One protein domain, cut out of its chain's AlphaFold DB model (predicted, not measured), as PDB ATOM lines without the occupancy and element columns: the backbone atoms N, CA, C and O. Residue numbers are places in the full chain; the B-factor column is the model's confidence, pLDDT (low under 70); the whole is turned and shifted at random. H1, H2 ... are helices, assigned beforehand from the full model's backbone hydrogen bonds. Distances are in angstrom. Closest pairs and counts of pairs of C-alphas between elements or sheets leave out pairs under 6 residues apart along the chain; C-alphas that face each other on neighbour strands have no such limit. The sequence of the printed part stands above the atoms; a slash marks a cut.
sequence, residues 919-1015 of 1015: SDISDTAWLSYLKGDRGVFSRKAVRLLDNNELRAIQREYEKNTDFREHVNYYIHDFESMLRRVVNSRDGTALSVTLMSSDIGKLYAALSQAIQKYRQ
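What this domain is: This is residues 919 to 1015 of the 1015 residues of an uncharacterized protein of Zymomonas mobilis subsp. mobilis (strain ATCC 31821 / ZM4 / CP4) (UniProt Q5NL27). Six helices make a flat, mostly crossed arrangement, with H6 in the middle: it crosses the long helix H4, H2 packs on it, and its last turn meets H3. H4 folds back into H5 as a helical hairpin whose turn, residues 983 to 986, lies far from H3, while H3 makes a corner with the other end of H4; H1, at the far edge, touches H2 alone. The printed part has 97 residues with six named helices, H1 to H6 in chain order, and no named strand; the class is all helix. It is only just compact, close to loose, with a radius of gyration of the C-alphas of 14.8 A and spans of 42 by 42 by 20 A.

How they stand to each other: H1, residues 923 to 930, touches H2, residues 936 to 947, through residues 936 to 937 of H2 alone; the closest C-alphas are those of Tyr 929 and Val 936, 6.4 A apart, at a steep tilt of 46 degrees, opposite ways. H2 and H3, residues 950 to 959, are close but not clearly touching, with the C-alphas of Leu 945 and Ile 953 7.3 A apart. H3 and H4, residues 961 to 982, touch only at the corner, the C-alphas of Tyr 957 and Arg 964 being 4.8 A apart. H4 and H5, residues 987 to 996, form a hairpin at a shallow tilt of 32 degrees, only just short of steep; their closest C-alphas, of Val 981 and Gly 987, are 5.0 A apart. H6, residues 998 to 1011, and H4 are the hubs, touching three helices each. H6 touches residues 967 to 974 of H4 alone, at a steep tilt of 60 degrees, opposite ways, closest at the C-alphas of Ile 971 and Tyr 1003, 6.1 A apart. H6 touches H2 the same way at 37 degrees, a tilt only just steep, with the C-alphas of Val 942 and Leu 1002 5.4 A apart. Residues 1009 to 1010 of H6 touch H3, closest at the C-alphas of Leu 950 and Ala 1009, 5.6 A apart. H1 is apart from H3, H4, H5 and H6. In the six helices every backbone O i to N i+4 pair is within hydrogen-bond range.

Where its parts are: H1 begins at C-alpha 923, (176.509, 175.005, 179.198). H2 is 16.2 A long, H3 14.4 A and H5 13.9 A. H4, the longest, runs 31.6 A from C-alpha 961 at (152.614, 182.275, 170.532). H6, 19.9 A, ends at C-alpha 1011, (152.644, 198.427, 176.756).

The domain as a whole: The C-alphas farthest apart, of Lys 931 and Gln 1015, are 42.6 A apart. The printed part has no cut, and its five links are tight. Mean pLDDT of the printed part is 74.6; 27 residues are under 70, among them 919 to 925, 946 to 952, 985 to 990 and 1011 to 1015.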
ATOM      1  N   SER A 919     169.169 181.009 170.894       57.47
ATOM      2  CA  SER A 919     169.384 179.587 170.596       57.47
ATOM      3  C   SER A 919     170.616 178.979 171.280       57.47
ATOM      4  O   SER A 919     170.672 177.763 171.427       57.47
ATOM      5  N   ASP A 920     171.572 179.801 171.734       56.38
ATOM      6  CA  ASP A 920     172.769 179.364 172.465       56.38
ATOM      7  C   ASP A 920     172.636 179.610 173.979       56.38
ATOM      8  O   ASP A 920     173.184 180.557 174.576       56.38
ATOM      9  N   ILE A 921     171.949 178.684 174.654       56.38
ATOM     10  CA  ILE A 921     172.154 178.494 176.092       56.38
ATOM     11  C   ILE A 921     173.452 177.708 176.289       56.38
ATOM     12  O   ILE A 921     173.440 176.492 176.435       56.38
ATOM     13  N   SER A 922     174.578 178.420 176.315       59.84
ATOM     14  CA  SER A 922     175.879 177.829 176.629       59.84
ATOM     15  C   SER A 922     175.863 177.079 177.970       59.84
ATOM     16  O   SER A 922     175.419 177.627 178.984       59.84
ATOM     17  N   ASP A 923     176.442 175.875 178.006       63.22
ATOM     18  CA  ASP A 923     176.509 175.005 179.198       63.22
ATOM     19  C   ASP A 923     177.076 175.714 180.436       63.22
ATOM     20  O   ASP A 923     176.690 175.448 181.571       63.22
ATOM     21  N   THR A 924     177.941 176.708 180.223       68.50
ATOM     22  CA  THR A 924     178.465 177.614 181.260       68.50
ATOM     23  C   THR A 924     177.383 178.328 182.088       68.50
ATOM     24  O   THR A 924     177.578 178.541 183.285       68.50
ATOM     25  N   ALA A 925     176.235 178.678 181.493       67.75
ATOM     26  CA  ALA A 925     175.121 179.313 182.198       67.75
ATOM     27  C   ALA A 925     174.365 178.297 183.068       67.75
ATOM     28  O   ALA A 925     174.077 178.580 184.232       67.75
ATOM     29  N   TRP A 926     174.133 177.090 182.541       74.12
ATOM     30  CA  TRP A 926     173.548 175.973 183.288       74.12
ATOM     31  C   TRP A 926     174.430 175.524 184.456       74.12
ATOM     32  O   TRP A 926     173.942 175.384 185.575       74.12
ATOM     33  N   LEU A 927     175.740 175.392 184.241       76.75
ATOM     34  CA  LEU A 927     176.705 175.077 185.298       76.75
ATOM     35  C   LEU A 927     176.734 176.143 186.400       76.75
ATOM     36  O   LEU A 927     176.901 175.805 187.569       76.75
ATOM     37  N   SER A 928     176.555 177.418 186.053       75.25
ATOM     38  CA  SER A 928     176.506 178.511 187.034       75.25
ATOM     39  C   SER A 928     175.206 178.487 187.853       75.25
ATOM     40  O   SER A 928     175.241 178.685 189.066       75.25
ATOM     41  N   TYR A 929     174.078 178.152 187.216       75.88
ATOM     42  CA  TYR A 929     172.788 177.945 187.881       75.88
ATOM     43  C   TYR A 929     172.826 176.760 188.861       75.88
ATOM     44  O   TYR A 929     172.439 176.905 190.021       75.88
ATOM     45  N   LEU A 930     173.373 175.615 188.432       73.69
ATOM     46  CA  LEU A 930     173.542 174.417 189.268       73.69
ATOM     47  C   LEU A 930     174.532 174.631 190.427       73.69
ATOM     48  O   LEU A 930     174.350 174.059 191.497       73.69
ATOM     49  N   LYS A 931     175.541 175.495 190.254       72.25
ATOM     50  CA  LYS A 931     176.465 175.919 191.325       72.25
ATOM     51  C   LYS A 931     175.885 176.975 192.279       72.25
ATOM     52  O   LYS A 931     176.586 177.410 193.188       72.25
ATOM     53  N   GLY A 932     174.626 177.377 192.100       69.56
ATOM     54  CA  GLY A 932     173.891 178.227 193.040       69.56
ATOM     55  C   GLY A 932     173.676 179.680 192.606       69.56
ATOM     56  O   GLY A 932     172.920 180.380 193.282       69.56
ATOM     57  N   ASP A 933     174.231 180.144 191.477       78.38
ATOM     58  CA  ASP A 933     173.886 181.468 190.936       78.38
ATOM     59  C   ASP A 933     172.537 181.415 190.198       78.38
ATOM     60  O   ASP A 933     172.429 181.431 188.968       78.38
ATOM     61  N   ARG A 934     171.462 181.365 190.989       70.88
ATOM     62  CA  ARG A 934     170.072 181.298 190.513       70.88
ATOM     63  C   ARG A 934     169.597 182.575 189.795       70.88
ATOM     64  O   ARG A 934     168.454 182.621 189.349       70.88
ATOM     65  N   GLY A 935     170.443 183.607 189.681       72.12
ATOM     66  CA  GLY A 935     170.159 184.859 188.965       72.12
ATOM     67  C   GLY A 935     170.735 184.944 187.544       72.12
ATOM     68  O   GLY A 935     170.434 185.904 186.833       72.12
ATOM     69  N   VAL A 936     171.545 183.967 187.104       80.50
ATOM     70  CA  VAL A 936     172.228 183.988 185.789       80.50
ATOM     71  C   VAL A 936     171.258 184.199 184.634       80.50
ATOM     72  O   VAL A 936     171.509 185.044 183.775       80.50
ATOM     73  N   PHE A 937     170.149 183.460 184.615       79.06
ATOM     74  CA  PHE A 937     169.183 183.533 183.522       79.06
ATOM     75  C   PHE A 937     168.414 184.855 183.514       79.06
ATOM     76  O   PHE A 937     168.264 185.429 182.446       79.06
ATOM     77  N   SER A 938     168.048 185.424 184.668       78.25
ATOM     78  CA  SER A 938     167.438 186.764 184.733       78.25
ATOM     79  C   SER A 938     168.391 187.845 184.225       78.25
ATOM     80  O   SER A 938     168.008 188.655 183.386       78.25
ATOM     81  N   ARG A 939     169.671 187.807 184.624       82.31
ATOM     82  CA  ARG A 939     170.687 188.730 184.088       82.31
ATOM     83  C   ARG A 939     170.945 188.530 182.596       82.31
ATOM     84  O   ARG A 939     171.158 189.516 181.892       82.31
ATOM     85  N   LYS A 940     170.950 187.286 182.102       75.44
ATOM     86  CA  LYS A 940     171.144 186.990 180.674       75.44
ATOM     87  C   LYS A 940     169.921 187.412 179.855       75.44
ATOM     88  O   LYS A 940     170.117 188.037 178.823       75.44
ATOM     89  N   ALA A 941     168.700 187.174 180.338       75.94
ATOM     90  CA  ALA A 941     167.459 187.661 179.738       75.94
ATOM     91  C   ALA A 941     167.464 189.188 179.624       75.94
ATOM     92  O   ALA A 941     167.360 189.698 178.516       75.94
ATOM     93  N   VAL A 942     167.690 189.916 180.726       77.94
ATOM     94  CA  VAL A 942     167.766 191.390 180.713       77.94
ATOM     95  C   VAL A 942     168.825 191.879 179.722       77.94
ATOM     96  O   VAL A 942     168.513 192.700 178.875       77.94
ATOM     97  N   ARG A 943     170.037 191.305 179.718       73.44
ATOM     98  CA  ARG A 943     171.080 191.679 178.740       73.44
ATOM     99  C   ARG A 943     170.717 191.348 177.290       73.44
ATOM    100  O   ARG A 943     171.113 192.077 176.390       73.44
ATOM    101  N   LEU A 944     170.004 190.250 177.036       69.06
ATOM    102  CA  LEU A 944     169.514 189.909 175.697       69.06
ATOM    103  C   LEU A 944     168.406 190.873 175.249       69.06
ATOM    104  O   LEU A 944     168.369 191.223 174.075       69.06
ATOM    105  N   LEU A 945     167.557 191.334 176.173       70.00
ATOM    106  CA  LEU A 945     166.527 192.348 175.930       70.00
ATOM    107  C   LEU A 945     167.104 193.769 175.795       70.00
ATOM    108  O   LEU A 945     166.554 194.557 175.041       70.00
ATOM    109  N   ASP A 946     168.210 194.092 176.469       67.62
ATOM    110  CA  ASP A 946     168.946 195.352 176.272       67.62
ATOM    111  C   ASP A 946     169.677 195.365 174.912       67.62
ATOM    112  O   ASP A 946     169.789 196.408 174.268       67.62
ATOM    113  N   ASN A 947     170.171 194.204 174.459       62.25
ATOM    114  CA  ASN A 947     170.891 194.055 173.188       62.25
ATOM    115  C   ASN A 947     169.964 193.942 171.959       62.25
ATOM    116  O   ASN A 947     170.370 194.314 170.858       62.25
ATOM    117  N   ASN A 948     168.743 193.423 172.117       59.97
ATOM    118  CA  ASN A 948     167.708 193.441 171.079       59.97
ATOM    119  C   ASN A 948     166.853 194.699 171.248       59.97
ATOM    120  O   ASN A 948     166.154 194.826 172.246       59.97
ATOM    121  N   GLU A 949     166.813 195.594 170.253       64.12
ATOM    122  CA  GLU A 949     165.899 196.745 170.292       64.12
ATOM    123  C   GLU A 949     164.467 196.310 170.667       64.12
ATOM    124  O   GLU A 949     163.983 195.301 170.154       64.12
ATOM    125  N   LEU A 950     163.742 197.099 171.473       65.19
ATOM    126  CA  LEU A 950     162.360 196.809 171.924       65.19
ATOM    127  C   LEU A 950     161.402 196.337 170.801       65.19
ATOM    128  O   LEU A 950     160.491 195.547 171.035       65.19
ATOM    129  N   ARG A 951     161.648 196.769 169.557       66.81
ATOM    130  CA  ARG A 951     160.922 196.365 168.338       66.81
ATOM    131  C   ARG A 951     161.152 194.912 167.900       66.81
ATOM    132  O   ARG A 951     160.354 194.372 167.140       66.81
ATOM    133  N   ALA A 952     162.263 194.286 168.275       69.31
ATOM    134  CA  ALA A 952     162.519 192.864 168.048       69.31
ATOM    135  C   ALA A 952     161.692 192.011 169.020       69.31
ATOM    136  O   ALA A 952     161.013 191.090 168.580       69.31
ATOM    137  N   ILE A 953     161.657 192.397 170.299       71.56
ATOM    138  CA  ILE A 953     160.837 191.755 171.341       71.56
ATOM    139  C   ILE A 953     159.352 191.840 170.980       71.56
ATOM    140  O   ILE A 953     158.650 190.836 171.034       71.56
ATOM    141  N   GLN A 954     158.890 193.014 170.538       74.38
ATOM    142  CA  GLN A 954     157.520 193.204 170.065       74.38
ATOM    143  C   GLN A 954     157.186 192.298 168.863       74.38
ATOM    144  O   GLN A 954     156.164 191.618 168.877       74.38
ATOM    145  N   ARG A 955     158.065 192.222 167.851       74.75
ATOM    146  CA  ARG A 955     157.862 191.343 166.682       74.75
ATOM    147  C   ARG A 955     157.846 189.860 167.048       74.75
ATOM    148  O   ARG A 955     157.060 189.113 166.471       74.75
ATOM    149  N   GLU A 956     158.679 189.430 167.992       77.50
ATOM    150  CA  GLU A 956     158.663 188.045 168.467       77.50
ATOM    151  C   GLU A 956     157.395 187.763 169.287       77.50
ATOM    152  O   GLU A 956     156.754 186.742 169.086       77.50
ATOM    153  N   TYR A 957     156.941 188.704 170.116       81.94
ATOM    154  CA  TYR A 957     155.680 188.611 170.865       81.94
ATOM    155  C   TYR A 957     154.428 188.575 169.962       81.94
ATOM    156  O   TYR A 957     153.450 187.886 170.264       81.94
ATOM    157  N   GLU A 958     154.443 189.271 168.826       78.50
ATOM    158  CA  GLU A 958     153.399 189.165 167.798       78.50
ATOM    159  C   GLU A 958     153.440 187.789 167.104       78.50
ATOM    160  O   GLU A 958     152.424 187.094 167.013       78.50
ATOM    161  N   LYS A 959     154.624 187.370 166.645       79.56
ATOM    162  CA  LYS A 959     154.812 186.204 165.766       79.56
ATOM    163  C   LYS A 959     154.802 184.852 166.488       79.56
ATOM    164  O   LYS A 959     154.365 183.861 165.905       79.56
ATOM    165  N   ASN A 960     155.303 184.793 167.717       83.31
ATOM    166  CA  ASN A 960     155.573 183.565 168.459       83.31
ATOM    167  C   ASN A 960     154.605 183.443 169.645       83.31
ATOM    168  O   ASN A 960     154.673 184.195 170.620       83.31
ATOM    169  N   THR A 961     153.661 182.506 169.527       82.12
ATOM    170  CA  THR A 961     152.614 182.275 170.532       82.12
ATOM    171  C   THR A 961     153.194 181.832 171.867       82.12
ATOM    172  O   THR A 961     152.794 182.376 172.892       82.12
ATOM    173  N   ASP A 962     154.178 180.939 171.847       79.06
ATOM    174  CA  ASP A 962     154.799 180.386 173.047       79.06
ATOM    175  C   ASP A 962     155.541 181.502 173.803       79.06
ATOM    176  O   ASP A 962     155.342 181.702 175.000       79.06
ATOM    177  N   PHE A 963     156.322 182.325 173.089       84.75
ATOM    178  CA  PHE A 963     156.994 183.490 173.681       84.75
ATOM    179  C   PHE A 963     155.997 184.483 174.296       84.75
ATOM    180  O   PHE A 963     156.192 184.950 175.419       84.75
ATOM    181  N   ARG A 964     154.892 184.766 173.596       86.25
ATOM    182  CA  ARG A 964     153.804 185.610 174.107       86.25
ATOM    183  C   ARG A 964     153.169 185.040 175.371       86.25
ATOM    184  O   ARG A 964     152.883 185.800 176.295       86.25
ATOM    185  N   GLU A 965     152.935 183.739 175.421       85.31
ATOM    186  CA  GLU A 965     152.351 183.062 176.575       85.31
ATOM    187  C   GLU A 965     153.292 183.114 177.789       85.31
ATOM    188  O   GLU A 965     152.904 183.624 178.844       85.31
ATOM    189  N   HIS A 966     154.560 182.725 177.618       85.31
ATOM    190  CA  HIS A 966     155.569 182.796 178.678       85.31
ATOM    191  C   HIS A 966     155.741 184.217 179.242       85.31
ATOM    192  O   HIS A 966     155.855 184.374 180.458       85.31
ATOM    193  N   VAL A 967     155.721 185.253 178.394       86.75
ATOM    194  CA  VAL A 967     155.842 186.648 178.851       86.75
ATOM    195  C   VAL A 967     154.579 187.144 179.572       86.75
ATOM    196  O   VAL A 967     154.706 187.848 180.573       86.75
ATOM    197  N   ASN A 968     153.370 186.768 179.134       86.31
ATOM    198  CA  ASN A 968     152.142 187.159 179.844       86.31
ATOM    199  C   ASN A 968     152.049 186.516 181.233       86.31
ATOM    200  O   ASN A 968     151.736 187.223 182.191       86.31
ATOM    201  N   TYR A 969     152.370 185.223 181.367       85.50
ATOM    202  CA  TYR A 969     152.433 184.583 182.687       85.50
ATOM    203  C   TYR A 969     153.498 185.235 183.569       85.50
ATOM    204  O   TYR A 969     153.213 185.578 184.709       85.50
ATOM    205  N   TYR A 970     154.688 185.519 183.030       87.19
ATOM    206  CA  TYR A 970     155.749 186.184 183.787       87.19
ATOM    207  C   TYR A 970     155.330 187.556 184.346       87.19
ATOM    208  O   TYR A 970     155.612 187.869 185.502       87.19
ATOM    209  N   ILE A 971     154.629 188.365 183.544       87.00
ATOM    210  CA  ILE A 971     154.073 189.656 183.977       87.00
ATOM    211  C   ILE A 971     153.014 189.449 185.069       87.00
ATOM    212  O   ILE A 971     153.083 190.092 186.116       87.00
ATOM    213  N   HIS A 972     152.076 188.522 184.861       85.12
ATOM    214  CA  HIS A 972     150.985 188.247 185.799       85.12
ATOM    215  C   HIS A 972     151.473 187.715 187.157       85.12
ATOM    216  O   HIS A 972     151.039 188.198 188.207       85.12
ATOM    217  N   ASP A 973     152.402 186.761 187.147       84.25
ATOM    218  CA  ASP A 973     152.982 186.156 188.348       84.25
ATOM    219  C   ASP A 973     153.803 187.189 189.136       84.25
ATOM    220  O   ASP A 973     153.731 187.244 190.368       84.25
ATOM    221  N   PHE A 974     154.533 188.072 188.439       87.19
ATOM    222  CA  PHE A 974     155.308 189.141 189.070       87.19
ATOM    223  C   PHE A 974     154.410 190.215 189.702       87.19
ATOM    224  O   PHE A 974     154.635 190.597 190.851       87.19
ATOM    225  N   GLU A 975     153.362 190.670 189.006       86.25
ATOM    226  CA  GLU A 975     152.375 191.609 189.560       86.25
ATOM    227  C   GLU A 975     151.623 191.012 190.762       86.25
ATOM    228  O   GLU A 975     151.379 191.704 191.756       86.25
ATOM    229  N   SER A 976     151.300 189.717 190.705       83.50
ATOM    230  CA  SER A 976     150.636 188.983 191.789       83.50
ATOM    231  C   SER A 976     151.526 188.852 193.027       83.50
ATOM    232  O   SER A 976     151.066 189.088 194.148       83.50
ATOM    233  N   MET A 977     152.812 188.544 192.838       83.06
ATOM    234  CA  MET A 977     153.817 188.556 193.903       83.06
ATOM    235  C   MET A 977     153.977 189.963 194.500       83.06
ATOM    236  O   MET A 977     153.929 190.121 195.719       83.06
ATOM    237  N   LEU A 978     154.115 190.995 193.661       82.62
ATOM    238  CA  LEU A 978     154.336 192.372 194.106       82.62
ATOM    239  C   LEU A 978     153.144 192.915 194.908       82.62
ATOM    240  O   LEU A 978     153.348 193.526 195.956       82.62
ATOM    241  N   ARG A 979     151.902 192.627 194.490       80.31
ATOM    242  CA  ARG A 979     150.690 192.996 195.244       80.31
ATOM    243  C   ARG A 979     150.652 192.354 196.635       80.31
ATOM    244  O   ARG A 979     150.274 193.020 197.593       80.31
ATOM    245  N   ARG A 980     151.058 191.084 196.761       76.12
ATOM    246  CA  ARG A 980     151.130 190.385 198.060       76.12
ATOM    247  C   ARG A 980     152.234 190.956 198.952       76.12
ATOM    248  O   ARG A 980     151.992 191.178 200.131       76.12
ATOM    249  N   VAL A 981     153.411 191.242 198.392       77.62
ATOM    250  CA  VAL A 981     154.534 191.837 199.139       77.62
ATOM    251  C   VAL A 981     154.177 193.227 199.670       77.62
ATOM    252  O   VAL A 981     154.440 193.499 200.834       77.62
ATOM    253  N   VAL A 982     153.527 194.083 198.872       73.38
ATOM    254  CA  VAL A 982     153.119 195.444 199.288       73.38
ATOM    255  C   VAL A 982     152.127 195.446 200.461       73.38
ATOM    256  O   VAL A 982     152.142 196.387 201.249       73.38
ATOM    257  N   ASN A 983     151.322 194.391 200.625       70.25
ATOM    258  CA  ASN A 983     150.367 194.259 201.731       70.25
ATOM    259  C   ASN A 983     150.997 193.768 203.057       70.25
ATOM    260  O   ASN A 983     150.285 193.664 204.053       70.25
ATOM    261  N   SER A 984     152.297 193.446 203.084       73.62
ATOM    262  CA  SER A 984     153.014 193.002 204.291       73.62
ATOM    263  C   SER A 984     153.577 194.177 205.109       73.62
ATOM    264  O   SER A 984     153.768 195.275 204.584       73.62
ATOM    265  N   ARG A 985     153.895 193.943 206.392       56.50
ATOM    266  CA  ARG A 985     154.355 194.956 207.366       56.50
ATOM    267  C   ARG A 985     155.592 195.735 206.898       56.50
ATOM    268  O   ARG A 985     155.627 196.955 207.033       56.50
ATOM    269  N   ASP A 986     156.541 195.050 206.256       61.16
ATOM    270  CA  ASP A 986     157.752 195.637 205.646       61.16
ATOM    271  C   ASP A 986     157.637 195.797 204.114       61.16
ATOM    272  O   ASP A 986     158.624 195.987 203.389       61.16
ATOM    273  N   GLY A 987     156.410 195.723 203.588       65.06
ATOM    274  CA  GLY A 987     156.108 195.543 202.170       65.06
ATOM    275  C   GLY A 987     156.661 196.619 201.242       65.06
ATOM    276  O   GLY A 987     157.015 196.328 200.100       65.06
ATOM    277  N   THR A 988     156.824 197.850 201.731       63.38
ATOM    278  CA  THR A 988     157.413 198.945 200.940       63.38
ATOM    279  C   THR A 988     158.912 198.726 200.696       63.38
ATOM    280  O   THR A 988     159.383 198.905 199.572       63.38
ATOM    281  N   ALA A 989     159.669 198.277 201.704       66.88
ATOM    282  CA  ALA A 989     161.106 198.020 201.574       66.88
ATOM    283  C   ALA A 989     161.385 196.757 200.739       66.88
ATOM    284  O   ALA A 989     162.264 196.752 199.868       66.88
ATOM    285  N   LEU A 990     160.591 195.704 200.952       68.94
ATOM    286  CA  LEU A 990     160.669 194.465 200.179       68.94
ATOM    287  C   LEU A 990     160.261 194.676 198.713       68.94
ATOM    288  O   LEU A 990     160.955 194.191 197.823       68.94
ATOM    289  N   SER A 991     159.209 195.455 198.437       74.56
ATOM    290  CA  SER A 991     158.769 195.771 197.068       74.56
ATOM    291  C   SER A 991     159.820 196.568 196.284       74.56
ATOM    292  O   SER A 991     160.160 196.195 195.161       74.56
ATOM    293  N   VAL A 992     160.438 197.591 196.893       74.69
ATOM    294  CA  VAL A 992     161.552 198.338 196.270       74.69
ATOM    295  C   VAL A 992     162.740 197.416 195.974       74.69
ATOM    296  O   VAL A 992     163.289 197.444 194.870       74.69
ATOM    297  N   THR A 993     163.099 196.542 196.918       77.62
ATOM    298  CA  THR A 993     164.171 195.549 196.730       77.62
ATOM    299  C   THR A 993     163.848 194.602 195.567       77.62
ATOM    300  O   THR A 993     164.691 194.369 194.698       77.62
ATOM    301  N   LEU A 994     162.605 194.124 195.486       80.50
ATOM    302  CA  LEU A 994     162.117 193.206 194.458       80.50
ATOM    303  C   LEU A 994     162.072 193.848 193.063       80.50
ATOM    304  O   LEU A 994     162.531 193.230 192.102       80.50
ATOM    305  N   MET A 995     161.625 195.104 192.946       81.38
ATOM    306  CA  MET A 995     161.687 195.873 191.694       81.38
ATOM    307  C   MET A 995     163.131 196.162 191.253       81.38
ATOM    308  O   MET A 995     163.417 196.151 190.059       81.38
ATOM    309  N   SER A 996     164.056 196.372 192.199       77.62
ATOM    310  CA  SER A 996     165.484 196.585 191.904       77.62
ATOM    311  C   SER A 996     166.249 195.304 191.522       77.62
ATOM    312  O   SER A 996     167.379 195.377 191.025       77.62
ATOM    313  N   SER A 997     165.644 194.132 191.740       84.62
ATOM    314  CA  SER A 997     166.238 192.826 191.440       84.62
ATOM    315  C   SER A 997     166.323 192.548 189.935       84.62
ATOM    316  O   SER A 997     165.647 193.172 189.118       84.62
ATOM    317  N   ASP A 998     167.123 191.553 189.546       81.44
ATOM    318  CA  ASP A 998     167.249 191.151 188.137       81.44
ATOM    319  C   ASP A 998     165.946 190.546 187.564       81.44
ATOM    320  O   ASP A 998     165.746 190.562 186.353       81.44
ATOM    321  N   ILE A 999     165.033 190.080 188.430       82.94
ATOM    322  CA  ILE A 999     163.667 189.650 188.078       82.94
ATOM    323  C   ILE A 999     162.778 190.891 187.847       82.94
ATOM    324  O   ILE A 999     162.088 190.990 186.836       82.94
ATOM    325  N   GLY A1000     162.860 191.901 188.720       84.00
ATOM    326  CA  GLY A1000     162.115 193.159 188.566       84.00
ATOM    327  C   GLY A1000     162.506 193.967 187.323       84.00
ATOM    328  O   GLY A1000     161.639 194.515 186.641       84.00
ATOM    329  N   LYS A1001     163.795 193.970 186.960       85.69
ATOM    330  CA  LYS A1001     164.291 194.568 185.706       85.69
ATOM    331  C   LYS A1001     163.753 193.853 184.465       85.69
ATOM    332  O   LYS A1001     163.382 194.514 183.499       85.69
ATOM    333  N   LEU A1002     163.684 192.519 184.501       85.31
ATOM    334  CA  LEU A1002     163.121 191.715 183.414       85.31
ATOM    335  C   LEU A1002     161.631 192.024 183.218       85.31
ATOM    336  O   LEU A1002     161.203 192.274 182.093       85.31
ATOM    337  N   TYR A1003     160.869 192.104 184.312       88.50
ATOM    338  CA  TYR A1003     159.473 192.550 184.287       88.50
ATOM    339  C   TYR A1003     159.339 193.950 183.669       88.50
ATOM    340  O   TYR A1003     158.548 194.133 182.748       88.50
ATOM    341  N   ALA A1004     160.148 194.922 184.107       83.81
ATOM    342  CA  ALA A1004     160.093 196.285 183.581       83.81
ATOM    343  C   ALA A1004     160.352 196.342 182.062       83.81
ATOM    344  O   ALA A1004     159.598 196.998 181.341       83.81
ATOM    345  N   ALA A1005     161.360 195.616 181.565       81.00
ATOM    346  CA  ALA A1005     161.691 195.561 180.139       81.00
ATOM    347  C   ALA A1005     160.582 194.902 179.294       81.00
ATOM    348  O   ALA A1005     160.192 195.438 178.253       81.00
ATOM    349  N   LEU A1006     160.036 193.768 179.749       84.12
ATOM    350  CA  LEU A1006     158.968 193.042 179.048       84.12
ATOM    351  C   LEU A1006     157.650 193.830 179.041       84.12
ATOM    352  O   LEU A1006     157.034 193.999 177.986       84.12
ATOM    353  N   SER A1007     157.251 194.379 180.190       84.00
ATOM    354  CA  SER A1007     156.060 195.222 180.304       84.00
ATOM    355  C   SER A1007     156.181 196.476 179.438       84.00
ATOM    356  O   SER A1007     155.239 196.804 178.720       84.00
ATOM    357  N   GLN A1008     157.346 197.136 179.400       79.81
ATOM    358  CA  GLN A1008     157.573 198.297 178.533       79.81
ATOM    359  C   GLN A1008     157.500 197.950 177.034       79.81
ATOM    360  O   GLN A1008     156.986 198.751 176.249       79.81
ATOM    361  N   ALA A1009     157.977 196.766 176.628       72.69
ATOM    362  CA  ALA A1009     157.877 196.295 175.246       72.69
ATOM    363  C   ALA A1009     156.416 196.063 174.812       72.69
ATOM    364  O   ALA A1009     156.041 196.424 173.698       72.69
ATOM    365  N   ILE A1010     155.576 195.515 175.698       76.44
ATOM    366  CA  ILE A1010     154.176 195.160 175.395       76.44
ATOM    367  C   ILE A1010     153.211 196.336 175.598       76.44
ATOM    368  O   ILE A1010     152.204 196.442 174.900       76.44
ATOM    369  N   GLN A1011     153.506 197.267 176.508       66.31
ATOM    370  CA  GLN A1011     152.644 198.427 176.756       66.31
ATOM    371  C   GLN A1011     152.552 199.356 175.530       66.31
ATOM    372  O   GLN A1011     151.516 199.983 175.325       66.31
ATOM    373  N   LYS A1012     153.578 199.364 174.663       54.19
ATOM    374  CA  LYS A1012     153.573 200.031 173.345       54.19
ATOM    375  C   LYS A1012     152.841 199.274 172.224       54.19
ATOM    376  O   LYS A1012     152.736 199.812 171.130       54.19
ATOM    377  N   TYR A1013     152.360 198.056 172.478       46.19
ATOM    378  CA  TYR A1013     151.522 197.274 171.556       46.19
ATOM    379  C   TYR A1013     150.021 197.368 171.905       46.19
ATOM    380  O   TYR A1013     149.168 197.051 171.082       46.19
ATOM    381  N   ARG A1014     149.679 197.804 173.129       45.06
ATOM    382  CA  ARG A1014     148.288 198.039 173.571       45.06
ATOM    383  C   ARG A1014     147.811 199.493 173.378       45.06
ATOM    384  O   ARG A1014     146.691 199.801 173.783       45.06
ATOM    385  N   GLN A1015     148.653 200.361 172.812       38.31
ATOM    386  CA  GLN A1015     148.344 201.731 172.375       38.31
ATOM    387  C   GLN A1015     148.396 201.797 170.849       38.31
ATOM    388  O   GLN A1015     147.518 202.479 170.283       38.31
TER     389      GLN A1015